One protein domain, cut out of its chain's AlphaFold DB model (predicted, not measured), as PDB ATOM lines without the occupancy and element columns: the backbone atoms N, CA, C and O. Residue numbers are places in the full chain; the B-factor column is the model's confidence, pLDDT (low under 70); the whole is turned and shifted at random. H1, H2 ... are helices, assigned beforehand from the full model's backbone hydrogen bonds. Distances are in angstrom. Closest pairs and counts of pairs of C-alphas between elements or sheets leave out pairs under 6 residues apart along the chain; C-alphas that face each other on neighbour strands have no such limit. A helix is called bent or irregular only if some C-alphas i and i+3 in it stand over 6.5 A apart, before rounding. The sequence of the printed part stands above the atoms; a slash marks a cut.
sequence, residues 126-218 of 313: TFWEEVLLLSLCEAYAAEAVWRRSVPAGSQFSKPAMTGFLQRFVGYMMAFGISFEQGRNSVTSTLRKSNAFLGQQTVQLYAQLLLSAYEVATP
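Overview. This is residues 126 to 218 of the 313 residues of the protein "Hypothetical protein" of Symbiodinium pilosum (UniProt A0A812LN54). Two pairs of helices, one laid across the other: the long H1 with the shorter H2 running back beside its residues 132 to 136, and H3 with H5 side by side in opposite ways, crossing the first pair at a steep tilt. The short H4 makes the turn between H3 and H5, and a long loop leaves the far end of H1 and folds back to H2, its residues 148 to 155 sticking out. The printed part has 93 residues with five named helices, in the order H1, H2, H3, H4, H5, and no named strand; the class is all helix. The whole is compact, with a radius of gyration of the C-alphas of 13.9 A, but elongated, spanning 44 by 26 by 20 A.

Along the chain. The longest helix is H1, residues 126 to 147, which runs 31.3 A from C-alpha 126 at (-24.263, 29.775, 31.168) to C-alpha 147 at (4.258, 39.777, 39.474). H2 is residues 163 to 174, 15.9 A long; it is irregular, with C-alphas 166 and 169 7.8 A apart. H3 is residues 179 to 192, 19.8 A long, and H4 is residues 194 to 197. H5, residues 199 to 214, is 21.7 A long and ends at C-alpha 214 at (-10.498, 35.438, 12.407). It has a kink of 27 degrees near residue 208 and is irregular, with C-alphas 209 and 212 7.1 A apart.

Arrangement. H1 and H2 form a helical hairpin and touch at a shallow tilt of 16 degrees, opposite ways; their closest C-alphas, those of Ser 135 and Leu 165, are 6.4 A apart. With residues 128 to 132 alone H1 touches H3, at a steep tilt of 65 degrees, closest at the C-alphas of Glu 129 and Thr 189, 6.0 A. H2 touches H3 at a steep tilt of 50 degrees, closest at the C-alphas of Val 169 and Gly 182, 6.0 A. H2 also touches H5, at a steep tilt of 56 degrees, closest at the C-alphas of Gln 166 and Leu 209, 5.9 A. H3 and H5 touch at a shallow tilt of 10 degrees, opposite ways, closest at the C-alphas of Leu 190 and Val 202, 5.7 A. H4 is close to H5 but not clearly touching, and H1 and H5 are apart. In H1 and H3 every O i to N i+4 pair is within hydrogen-bond range, in H2 6 of 8 and in H5 10 of 12, while H4 is too short for such a pair.

Size, cuts and confidence. The C-alphas farthest apart are those of Ala 152 and Gly 176, 44.9 A. The printed part has no cut. The link from H1 to H2, 15 residues, is long; the other three are tight. Without residues 148 to 155, which stand free, the body spans 38 by 22 by 21 A. The mean pLDDT of the printed part is 93.5, and residues 216 to 218 are under 70.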
ATOM      1  N   THR A 126     -24.783  29.540  29.810       97.56
ATOM      2  CA  THR A 126     -24.263  29.775  31.168       97.56
ATOM      3  C   THR A 126     -22.977  29.006  31.449       97.56
ATOM      4  O   THR A 126     -22.046  29.591  31.987       97.56
ATOM      5  N   PHE A 127     -22.877  27.749  31.001       98.44
ATOM      6  CA  PHE A 127     -21.662  26.952  31.146       98.44
ATOM      7  C   PHE A 127     -20.460  27.626  30.469       98.44
ATOM      8  O   PHE A 127     -19.422  27.817  31.097       98.44
ATOM      9  N   TRP A 128     -20.597  28.060  29.213       98.44
ATOM     10  CA  TRP A 128     -19.508  28.732  28.494       98.44
ATOM     11  C   TRP A 128     -19.141  30.090  29.099       98.44
ATOM     12  O   TRP A 128     -17.959  30.433  29.144       98.44
ATOM     13  N   GLU A 129     -20.127  30.847  29.591       98.12
ATOM     14  CA  GLU A 129     -19.868  32.109  30.294       98.12
ATOM     15  C   GLU A 129     -19.073  31.863  31.584       98.12
ATOM     16  O   GLU A 129     -18.058  32.518  31.817       98.12
ATOM     17  N   GLU A 130     -19.487  30.889  32.396       98.12
ATOM     18  CA  GLU A 130     -18.816  30.520  33.646       98.12
ATOM     19  C   GLU A 130     -17.395  30.013  33.396       98.12
ATOM     20  O   GLU A 130     -16.458  30.473  34.047       98.12
ATOM     21  N   VAL A 131     -17.202  29.128  32.414       98.31
ATOM     22  CA  VAL A 131     -15.876  28.612  32.047       98.31
ATOM     23  C   VAL A 131     -14.942  29.738  31.599       98.31
ATOM     24  O   VAL A 131     -13.773  29.749  31.998       98.31
ATOM     25  N   LEU A 132     -15.433  30.708  30.819       98.31
ATOM     26  CA  LEU A 132     -14.638  31.872  30.422       98.31
ATOM     27  C   LEU A 132     -14.222  32.700  31.644       98.31
ATOM     28  O   LEU A 132     -13.044  33.026  31.787       98.31
ATOM     29  N   LEU A 133     -15.156  33.008  32.547       97.69
ATOM     30  CA  LEU A 133     -14.867  33.796  33.751       97.69
ATOM     31  C   LEU A 133     -13.893  33.083  34.693       97.69
ATOM     32  O   LEU A 133     -12.947  33.709  35.168       97.69
ATOM     33  N   LEU A 134     -14.075  31.778  34.919       97.31
ATOM     34  CA  LEU A 134     -13.146  30.962  35.704       97.31
ATOM     35  C   LEU A 134     -11.729  31.022  35.129       97.31
ATOM     36  O   LEU A 134     -10.765  31.222  35.864       97.31
ATOM     37  N   SER A 135     -11.611  30.921  33.808       97.25
ATOM     38  CA  SER A 135     -10.318  30.915  33.122       97.25
ATOM     39  C   SER A 135      -9.638  32.287  33.134       97.25
ATOM     40  O   SER A 135      -8.415  32.370  33.250       97.25
ATOM     41  N   LEU A 136     -10.411  33.377  33.083       96.50
ATOM     42  CA  LEU A 136      -9.890  34.728  33.311       96.50
ATOM     43  C   LEU A 136      -9.363  34.872  34.742       96.50
ATOM     44  O   LEU A 136      -8.244  35.343  34.933       96.50
ATOM     45  N   CYS A 137     -10.120  34.421  35.745       96.19
ATOM     46  CA  CYS A 137      -9.685  34.445  37.144       96.19
ATOM     47  C   CYS A 137      -8.380  33.666  37.361       96.19
ATOM     48  O   CYS A 137      -7.495  34.146  38.068       96.19
ATOM     49  N   GLU A 138      -8.227  32.499  36.734       95.75
ATOM     50  CA  GLU A 138      -6.973  31.741  36.767       95.75
ATOM     51  C   GLU A 138      -5.811  32.498  36.131       95.75
ATOM     52  O   GLU A 138      -4.725  32.538  36.709       95.75
ATOM     53  N   ALA A 139      -6.030  33.132  34.976       94.94
ATOM     54  CA  ALA A 139      -5.004  33.934  34.319       94.94
ATOM     55  C   ALA A 139      -4.544  35.097  35.213       94.94
ATOM     56  O   ALA A 139      -3.343  35.305  35.381       94.94
ATOM     57  N   TYR A 140      -5.482  35.794  35.863       93.44
ATOM     58  CA  TYR A 140      -5.169  36.844  36.835       93.44
ATOM     59  C   TYR A 140      -4.439  36.312  38.067       93.44
ATOM     60  O   TYR A 140      -3.511  36.957  38.553       93.44
ATOM     61  N   ALA A 141      -4.835  35.148  38.586       94.25
ATOM     62  CA  ALA A 141      -4.162  34.532  39.724       94.25
ATOM     63  C   ALA A 141      -2.717  34.147  39.372       94.25
ATOM     64  O   ALA A 141      -1.798  34.450  40.136       94.25
ATOM     65  N   ALA A 142      -2.504  33.548  38.197       91.88
ATOM     66  CA  ALA A 142      -1.179  33.222  37.680       91.88
ATOM     67  C   ALA A 142      -0.328  34.486  37.491       91.88
ATOM     68  O   ALA A 142       0.822  34.533  37.934       91.88
ATOM     69  N   GLU A 143      -0.908  35.545  36.920       92.06
ATOM     70  CA  GLU A 143      -0.241  36.835  36.770       92.06
ATOM     71  C   GLU A 143       0.136  37.444  38.123       92.06
ATOM     72  O   GLU A 143       1.259  37.901  38.307       92.06
ATOM     73  N   ALA A 144      -0.773  37.426  39.098       92.19
ATOM     74  CA  ALA A 144      -0.526  37.970  40.428       92.19
ATOM     75  C   ALA A 144       0.615  37.243  41.149       92.19
ATOM     76  O   ALA A 144       1.387  37.878  41.868       92.19
ATOM     77  N   VAL A 145       0.743  35.925  40.958       93.00
ATOM     78  CA  VAL A 145       1.882  35.148  41.463       93.00
ATOM     79  C   VAL A 145       3.161  35.535  40.726       93.00
ATOM     80  O   VAL A 145       4.167  35.809  41.378       93.00
ATOM     81  N   TRP A 146       3.121  35.628  39.396       90.81
ATOM     82  CA  TRP A 146       4.276  36.012  38.584       90.81
ATOM     83  C   TRP A 146       4.778  37.428  38.893       90.81
ATOM     84  O   TRP A 146       5.972  37.640  39.053       90.81
ATOM     85  N   ARG A 147       3.886  38.399  39.105       91.44
ATOM     86  CA  ARG A 147       4.258  39.777  39.474       91.44
ATOM     87  C   ARG A 147       5.105  39.856  40.747       91.44
ATOM     88  O   ARG A 147       5.859  40.809  40.904       91.44
ATOM     89  N   ARG A 148       5.017  38.866  41.643       93.06
ATOM     90  CA  ARG A 148       5.840  38.803  42.865       93.06
ATOM     91  C   ARG A 148       7.299  38.441  42.588       93.06
ATOM     92  O   ARG A 148       8.137  38.702  43.442       93.06
ATOM     93  N   SER A 149       7.604  37.838  41.439       93.06
ATOM     94  CA  SER A 149       8.974  37.500  41.034       93.06
ATOM     95  C   SER A 149       9.606  38.531  40.094       93.06
ATOM     96  O   SER A 149      10.778  38.394  39.748       93.06
ATOM     97  N   VAL A 150       8.864  39.568  39.696       93.00
ATOM     98  CA  VAL A 150       9.309  40.594  38.746       93.00
ATOM     99  C   VAL A 150       9.720  41.878  39.496       93.00
ATOM    100  O   VAL A 150       9.089  42.222  40.498       93.00
ATOM    101  N   PRO A 151      10.754  42.621  39.043       93.44
ATOM    102  CA  PRO A 151      11.158  43.878  39.673       93.44
ATOM    103  C   PRO A 151      10.024  44.907  39.767       93.44
ATOM    104  O   PRO A 151       9.223  45.068  38.840       93.44
ATOM    105  N   ALA A 152       9.994  45.650  40.877       91.00
ATOM    106  CA  ALA A 152       9.034  46.728  41.091       91.00
ATOM    107  C   ALA A 152       9.127  47.792  39.981       91.00
ATOM    108  O   ALA A 152      10.218  48.166  39.557       91.00
ATOM    109  N   GLY A 153       7.973  48.284  39.522       88.69
ATOM    110  CA  GLY A 153       7.885  49.254  38.424       88.69
ATOM    111  C   GLY A 153       7.805  48.637  37.024       88.69
ATOM    112  O   GLY A 153       7.650  49.374  36.053       88.69
ATOM    113  N   SER A 154       7.853  47.306  36.906       91.19
ATOM    114  CA  SER A 154       7.626  46.628  35.627       91.19
ATOM    115  C   SER A 154       6.204  46.878  35.119       91.19
ATOM    116  O   SER A 154       5.230  46.709  35.854       91.19
ATOM    117  N   GLN A 155       6.091  47.303  33.861       86.25
ATOM    118  CA  GLN A 155       4.810  47.565  33.211       86.25
ATOM    119  C   GLN A 155       4.306  46.312  32.493       86.25
ATOM    120  O   GLN A 155       5.055  45.656  31.772       86.25
ATOM    121  N   PHE A 156       3.014  46.019  32.641       83.50
ATOM    122  CA  PHE A 156       2.346  44.907  31.967       83.50
ATOM    123  C   PHE A 156       1.362  45.486  30.954       83.50
ATOM    124  O   PHE A 156       0.298  45.976  31.322       83.50
ATOM    125  N   SER A 157       1.744  45.498  29.678       83.50
ATOM    126  CA  SER A 157       0.927  46.089  28.609       83.50
ATOM    127  C   SER A 157      -0.114  45.123  28.040       83.50
ATOM    128  O   SER A 157      -1.050  45.561  27.375       83.50
ATOM    129  N   LYS A 158       0.029  43.815  28.295       87.88
ATOM    130  CA  LYS A 158      -0.886  42.770  27.825       87.88
ATOM    131  C   LYS A 158      -1.486  41.999  29.001       87.88
ATOM    132  O   LYS A 158      -0.746  41.701  29.938       87.88
ATOM    133  N   PRO A 159      -2.784  41.652  28.948       91.19
ATOM    134  CA  PRO A 159      -3.387  40.795  29.957       91.19
ATOM    135  C   PRO A 159      -2.793  39.382  29.890       91.19
ATOM    136  O   PRO A 159      -2.423  38.903  28.812       91.19
ATOM    137  N   ALA A 160      -2.713  38.707  31.037       93.19
ATOM    138  CA  ALA A 160      -2.264  37.323  31.087       93.19
ATOM    139  C   ALA A 160      -3.237  36.383  30.357       93.19
ATOM    140  O   ALA A 160      -4.459  36.538  30.435       93.19
ATOM    141  N   MET A 161      -2.673  35.391  29.666       94.38
ATOM    142  CA  MET A 161      -3.392  34.373  28.898       94.38
ATOM    143  C   MET A 161      -2.855  32.993  29.274       94.38
ATOM    144  O   MET A 161      -1.653  32.760  29.161       94.38
ATOM    145  N   THR A 162      -3.736  32.083  29.681       94.50
ATOM    146  CA  THR A 162      -3.415  30.657  29.849       94.50
ATOM    147  C   THR A 162      -3.496  29.931  28.503       94.50
ATOM    148  O   THR A 162      -4.128  30.443  27.569       94.50
ATOM    149  N   GLY A 163      -2.904  28.734  28.390       93.31
ATOM    150  CA  GLY A 163      -3.078  27.890  27.202       93.31
ATOM    151  C   GLY A 163      -4.556  27.606  26.919       93.31
ATOM    152  O   GLY A 163      -5.001  27.727  25.776       93.31
ATOM    153  N   PHE A 164      -5.338  27.376  27.976       95.88
ATOM    154  CA  PHE A 164      -6.786  27.214  27.889       95.88
ATOM    155  C   PHE A 164      -7.483  28.424  27.251       95.88
ATOM    156  O   PHE A 164      -8.239  28.266  26.294       95.88
ATOM    157  N   LEU A 165      -7.223  29.645  27.747       96.12
ATOM    158  CA  LEU A 165      -7.857  30.860  27.217       96.12
ATOM    159  C   LEU A 165      -7.540  31.046  25.732       96.12
ATOM    160  O   LEU A 165      -8.439  31.331  24.949       96.12
ATOM    161  N   GLN A 166      -6.290  30.822  25.323       95.25
ATOM    162  CA  GLN A 166      -5.884  30.927  23.914       95.25
ATOM    163  C   GLN A 166      -6.676  29.975  22.999       95.25
ATOM    164  O   GLN A 166      -6.892  30.266  21.822       95.25
ATOM    165  N   ARG A 167      -7.153  28.849  23.540       95.75
ATOM    166  CA  ARG A 167      -7.904  27.820  22.808       95.75
ATOM    167  C   ARG A 167      -9.406  27.843  23.066       95.75
ATOM    168  O   ARG A 167     -10.122  27.038  22.480       95.75
ATOM    169  N   PHE A 168      -9.901  28.780  23.874       97.44
ATOM    170  CA  PHE A 168     -11.291  28.807  24.329       97.44
ATOM    171  C   PHE A 168     -12.304  28.754  23.175       97.44
ATOM    172  O   PHE A 168     -13.194  27.907  23.164       97.44
ATOM    173  N   VAL A 169     -12.133  29.605  22.159       97.19
ATOM    174  CA  VAL A 169     -13.013  29.620  20.977       97.19
ATOM    175  C   VAL A 169     -12.871  28.334  20.157       97.19
ATOM    176  O   VAL A 169     -13.863  27.815  19.648       97.19
ATOM    177  N   GLY A 170     -11.667  27.764  20.091       96.19
ATOM    178  CA  GLY A 170     -11.420  26.464  19.473       96.19
ATOM    179  C   GLY A 170     -12.182  25.340  20.165       96.19
ATOM    180  O   GLY A 170     -12.746  24.487  19.482       96.19
ATOM    181  N   TYR A 171     -12.292  25.378  21.498       97.12
ATOM    182  CA  TYR A 171     -13.154  24.456  22.233       97.12
ATOM    183  C   TYR A 171     -14.622  24.656  21.883       97.12
ATOM    184  O   TYR A 171     -15.278  23.686  21.528       97.12
ATOM    185  N   MET A 172     -15.132  25.887  21.871       97.69
ATOM    186  CA  MET A 172     -16.518  26.134  21.446       97.69
ATOM    187  C   MET A 172     -16.799  25.525  20.061       97.69
ATOM    188  O   MET A 172     -17.785  24.811  19.872       97.69
ATOM    189  N   MET A 173     -15.881  25.725  19.114       96.62
ATOM    190  CA  MET A 173     -15.984  25.173  17.764       96.62
ATOM    191  C   MET A 173     -15.898  23.641  17.716       96.62
ATOM    192  O   MET A 173     -16.651  23.016  16.969       96.62
ATOM    193  N   ALA A 174     -15.039  23.018  18.529       95.50
ATOM    194  CA  ALA A 174     -14.948  21.560  18.640       95.50
ATOM    195  C   ALA A 174     -16.251  20.920  19.160       95.50
ATOM    196  O   ALA A 174     -16.547  19.770  18.837       95.50
ATOM    197  N   PHE A 175     -17.051  21.678  19.913       96.12
ATOM    198  CA  PHE A 175     -18.371  21.280  20.412       96.12
ATOM    199  C   PHE A 175     -19.529  21.821  19.552       96.12
ATOM    200  O   PHE A 175     -20.672  21.876  20.000       96.12
ATOM    201  N   GLY A 176     -19.255  22.194  18.296       95.38
ATOM    202  CA  GLY A 176     -20.285  22.514  17.303       95.38
ATOM    203  C   GLY A 176     -20.789  23.954  17.314       95.38
ATOM    204  O   GLY A 176     -21.710  24.278  16.563       95.38
ATOM    205  N   ILE A 177     -20.201  24.830  18.127       96.56
ATOM    206  CA  ILE A 177     -20.577  26.243  18.169       96.56
ATOM    207  C   ILE A 177     -19.848  26.972  17.043       96.56
ATOM    208  O   ILE A 177     -18.621  26.964  16.964       96.56
ATOM    209  N   SER A 178     -20.597  27.629  16.158       96.12
ATOM    210  CA  SER A 178     -19.984  28.393  15.067       96.12
ATOM    211  C   SER A 178     -19.083  29.511  15.603       96.12
ATOM    212  O   SER A 178     -19.346  30.075  16.667       96.12
ATOM    213  N   PHE A 179     -18.052  29.886  14.838       96.06
ATOM    214  CA  PHE A 179     -17.155  30.984  15.212       96.06
ATOM    215  C   PHE A 179     -17.926  32.272  15.547       96.06
ATOM    216  O   PHE A 179     -17.642  32.924  16.546       96.06
ATOM    217  N   GLU A 180     -18.965  32.597  14.777       96.75
ATOM    218  CA  GLU A 180     -19.813  33.767  15.013       96.75
ATOM    219  C   GLU A 180     -20.565  33.712  16.350       96.75
ATOM    220  O   GLU A 180     -20.614  34.697  17.089       96.75
ATOM    221  N   GLN A 181     -21.115  32.549  16.705       96.56
ATOM    222  CA  GLN A 181     -21.746  32.346  18.011       96.56
ATOM    223  C   GLN A 181     -20.719  32.432  19.145       96.56
ATOM    224  O   GLN A 181     -20.990  33.093  20.148       96.56
ATOM    225  N   GLY A 182     -19.535  31.837  18.970       97.12
ATOM    226  CA  GLY A 182     -18.433  31.930  19.929       97.12
ATOM    227  C   GLY A 182     -17.970  33.373  20.138       97.12
ATOM    228  O   GLY A 182     -17.888  33.843  21.271       97.12
ATOM    229  N   ARG A 183     -17.784  34.127  19.050       97.50
ATOM    230  CA  ARG A 183     -17.442  35.556  19.062       97.50
ATOM    231  C   ARG A 183     -18.461  36.388  19.829       97.50
ATOM    232  O   ARG A 183     -18.088  37.203  20.678       97.50
ATOM    233  N   ASN A 184     -19.743  36.177  19.541       97.75
ATOM    234  CA  ASN A 184     -20.832  36.877  20.216       97.75
ATOM    235  C   ASN A 184     -20.898  36.516  21.703       97.75
ATOM    236  O   ASN A 184     -21.077  37.409  22.530       97.75
ATOM    237  N   SER A 185     -20.707  35.238  22.042       97.75
ATOM    238  CA  SER A 185     -20.648  34.761  23.424       97.75
ATOM    239  C   SER A 185     -19.501  35.428  24.184       97.75
ATOM    240  O   SER A 185     -19.773  36.148  25.140       97.75
ATOM    241  N   VAL A 186     -18.258  35.325  23.698       97.94
ATOM    242  CA  VAL A 186     -17.072  35.959  24.308       97.94
ATOM    243  C   VAL A 186     -17.282  37.460  24.503       97.94
ATOM    244  O   VAL A 186     -17.111  37.981  25.605       97.94
ATOM    245  N   THR A 187     -17.706  38.168  23.453       97.81
ATOM    246  CA  THR A 187     -17.896  39.626  23.506       97.81
ATOM    247  C   THR A 187     -18.988  40.018  24.502       97.81
ATOM    248  O   THR A 187     -18.838  40.994  25.240       97.81
ATOM    249  N   SER A 188     -20.095  39.270  24.535       98.12
ATOM    250  CA  SER A 188     -21.203  39.501  25.462       98.12
ATOM    251  C   SER A 188     -20.768  39.283  26.910       98.12
ATOM    252  O   SER A 188     -20.962  40.168  27.744       98.12
ATOM    253  N   THR A 189     -20.115  38.156  27.203       98.06
ATOM    254  CA  THR A 189     -19.639  37.817  28.549       98.06
ATOM    255  C   THR A 189     -18.607  38.824  29.051       98.06
ATOM    256  O   THR A 189     -18.749  39.341  30.158       98.06
ATOM    257  N   LEU A 190     -17.620  39.202  28.231       97.62
ATOM    258  CA  LEU A 190     -16.629  40.211  28.622       97.62
ATOM    259  C   LEU A 190     -17.272  41.582  28.874       97.62
ATOM    260  O   LEU A 190     -16.909  42.265  29.830       97.62
ATOM    261  N   ARG A 191     -18.266  41.977  28.066       97.31
ATOM    262  CA  ARG A 191     -19.006  43.232  28.272       97.31
ATOM    263  C   ARG A 191     -19.795  43.220  29.583       97.31
ATOM    264  O   ARG A 191     -19.789  44.233  30.280       97.31
ATOM    265  N   LYS A 192     -20.436  42.100  29.940       97.25
ATOM    266  CA  LYS A 192     -21.108  41.933  31.246       97.25
ATOM    267  C   LYS A 192     -20.124  42.115  32.409       97.25
ATOM    268  O   LYS A 192     -20.483  42.700  33.426       97.25
ATOM    269  N   SER A 193     -18.872  41.704  32.224       95.12
ATOM    270  CA  SER A 193     -17.798  41.808  33.222       95.12
ATOM    271  C   SER A 193     -17.021  43.131  33.201       95.12
ATOM    272  O   SER A 193     -16.050  43.284  33.945       95.12
ATOM    273  N   ASN A 194     -17.441  44.114  32.396       94.50
ATOM    274  CA  ASN A 194     -16.744  45.396  32.248       94.50
ATOM    275  C   ASN A 194     -16.550  46.140  33.578       94.50
ATOM    276  O   ASN A 194     -15.498  46.731  33.800       94.50
ATOM    277  N   ALA A 195     -17.529  46.067  34.486       94.44
ATOM    278  CA  ALA A 195     -17.441  46.714  35.795       94.44
ATOM    279  C   ALA A 195     -16.233  46.237  36.628       94.44
ATOM    280  O   ALA A 195     -15.697  47.010  37.415       94.44
ATOM    281  N   PHE A 196     -15.795  44.989  36.434       92.06
ATOM    282  CA  PHE A 196     -14.690  44.384  37.180       92.06
ATOM    283  C   PHE A 196     -13.363  44.433  36.418       92.06
ATOM    284  O   PHE A 196     -12.312  44.620  37.024       92.06
ATOM    285  N   LEU A 197     -13.401  44.265  35.093       91.62
ATOM    286  CA  LEU A 197     -12.200  44.175  34.252       91.62
ATOM    287  C   LEU A 197     -11.720  45.538  33.732       91.62
ATOM    288  O   LEU A 197     -10.531  45.718  33.460       91.62
ATOM    289  N   GLY A 198     -12.638  46.491  33.574       94.25
ATOM    290  CA  GLY A 198     -12.404  47.756  32.887       94.25
ATOM    291  C   GLY A 198     -12.457  47.635  31.359       94.25
ATOM    292  O   GLY A 198     -12.092  46.617  30.764       94.25
ATOM    293  N   GLN A 199     -12.880  48.724  30.713       94.81
ATOM    294  CA  GLN A 199     -13.197  48.756  29.280       94.81
ATOM    295  C   GLN A 199     -12.004  48.379  28.393       94.81
ATOM    296  O   GLN A 199     -12.160  47.646  27.417       94.81
ATOM    297  N   GLN A 200     -10.808  48.864  28.736       93.94
ATOM    298  CA  GLN A 200      -9.591  48.586  27.974       93.94
ATOM    299  C   GLN A 200      -9.213  47.101  28.044       93.94
ATOM    300  O   GLN A 200      -8.922  46.489  27.019       93.94
ATOM    301  N   THR A 201      -9.271  46.495  29.231       92.69
ATOM    302  CA  THR A 201      -8.956  45.074  29.422       92.69
ATOM    303  C   THR A 201      -9.937  44.178  28.675       92.69
ATOM    304  O   THR A 201      -9.525  43.215  28.032       92.69
ATOM    305  N   VAL A 202     -11.231  44.521  28.699       95.00
ATOM    306  CA  VAL A 202     -12.274  43.823  27.931       95.00
ATOM    307  C   VAL A 202     -11.952  43.816  26.436       95.00
ATOM    308  O   VAL A 202     -12.037  42.768  25.799       95.00
ATOM    309  N   GLN A 203     -11.547  44.960  25.877       95.75
ATOM    310  CA  GLN A 203     -11.174  45.063  24.463       95.75
ATOM    311  C   GLN A 203      -9.940  44.217  24.129       95.75
ATOM    312  O   GLN A 203      -9.947  43.511  23.122       95.75
ATOM    313  N   LEU A 204      -8.916  44.237  24.988       95.19
ATOM    314  CA  LEU A 204      -7.699  43.444  24.793       95.19
ATOM    315  C   LEU A 204      -7.976  41.937  24.854       95.19
ATOM    316  O   LEU A 204      -7.514  41.204  23.984       95.19
ATOM    317  N   TYR A 205      -8.758  41.466  25.830       96.06
ATOM    318  CA  TYR A 205      -9.138  40.053  25.904       96.06
ATOM    319  C   TYR A 205      -9.972  39.620  24.701       96.06
ATOM    320  O   TYR A 205      -9.698  38.566  24.133       96.06
ATOM    321  N   ALA A 206     -10.948  40.431  24.280       96.31
ATOM    322  CA  ALA A 206     -11.742  40.127  23.094       96.31
ATOM    323  C   ALA A 206     -10.844  39.980  21.856       96.31
ATOM    324  O   ALA A 206     -10.940  38.985  21.145       96.31
ATOM    325  N   GLN A 207      -9.917  40.919  21.643       96.12
ATOM    326  CA  GLN A 207      -8.965  40.847  20.535       96.12
ATOM    327  C   GLN A 207      -8.094  39.585  20.610       96.12
ATOM    328  O   GLN A 207      -7.967  38.864  19.622       96.12
ATOM    329  N   LEU A 208      -7.507  39.287  21.772       95.25
ATOM    330  CA  LEU A 208      -6.608  38.142  21.939       95.25
ATOM    331  C   LEU A 208      -7.328  36.802  21.746       95.25
ATOM    332  O   LEU A 208      -6.807  35.944  21.039       95.25
ATOM    333  N   LEU A 209      -8.526  36.638  22.314       95.81
ATOM    334  CA  LEU A 209      -9.315  35.405  22.215       95.81
ATOM    335  C   LEU A 209      -9.805  35.120  20.787       95.81
ATOM    336  O   LEU A 209      -9.972  33.958  20.420       95.81
ATOM    337  N   LEU A 210     -10.053  36.163  19.992       95.88
ATOM    338  CA  LEU A 210     -10.662  36.038  18.665       95.88
ATOM    339  C   LEU A 210      -9.637  36.038  17.525       95.88
ATOM    340  O   LEU A 210      -9.847  35.354  16.523       95.88
ATOM    341  N   SER A 211      -8.513  36.743  17.689       93.69
ATOM    342  CA  SER A 211      -7.530  36.979  16.619       93.69
ATOM    343  C   SER A 211      -7.018  35.710  15.926       93.69
ATOM    344  O   SER A 211      -6.860  35.703  14.706       93.69
ATOM    345  N   ALA A 212      -6.807  34.618  16.668       87.31
ATOM    346  CA  ALA A 212      -6.321  33.356  16.104       87.31
ATOM    347  C   ALA A 212      -7.326  32.682  15.146       87.31
ATOM    348  O   ALA A 212      -6.931  31.903  14.281       87.31
ATOM    349  N   TYR A 213      -8.619  32.993  15.270       90.00
ATOM    350  CA  TYR A 213      -9.705  32.328  14.544       90.00
ATOM    351  C   TYR A 213     -10.290  33.193  13.420       90.00
ATOM    352  O   TYR A 213     -10.843  32.659  12.457       90.00
ATOM    353  N   GLU A 214     -10.107  34.515  13.483       89.25
ATOM    354  CA  GLU A 214     -10.498  35.438  12.407       89.25
ATOM    355  C   GLU A 214      -9.739  35.157  11.102       89.25
ATOM    356  O   GLU A 214     -10.320  35.217  10.021       89.25
ATOM    357  N   VAL A 215      -8.460  34.782  11.195       79.94
ATOM    358  CA  VAL A 215      -7.620  34.453  10.028       79.94
ATOM    359  C   VAL A 215      -7.938  33.059   9.474       79.94
ATOM    360  O   VAL A 215      -7.840  32.824   8.271       79.94
ATOM    361  N   ALA A 216      -8.333  32.132  10.348       69.50
ATOM    362  CA  ALA A 216      -8.501  30.717  10.024       69.50
ATOM    363  C   ALA A 216      -9.867  30.365   9.415       69.50
ATOM    364  O   ALA A 216     -10.064  29.219   9.016       69.50
ATOM    365  N   THR A 217     -10.807  31.313   9.340       61.81
ATOM    366  CA  THR A 217     -12.173  31.056   8.863       61.81
ATOM    367  C   THR A 217     -12.377  31.606   7.443       61.81
ATOM    368  O   THR A 217     -12.954  32.682   7.280       61.81
ATOM    369  N   PRO A 218     -11.941  30.906   6.372       56.00
ATOM    370  CA  PRO A 218     -12.426  31.209   5.035       56.00
ATOM    371  C   PRO A 218     -13.917  30.857   4.965       56.00
ATOM    372  O   PRO A 218     -14.353  29.810   5.450       56.00
TER     373      PRO A 218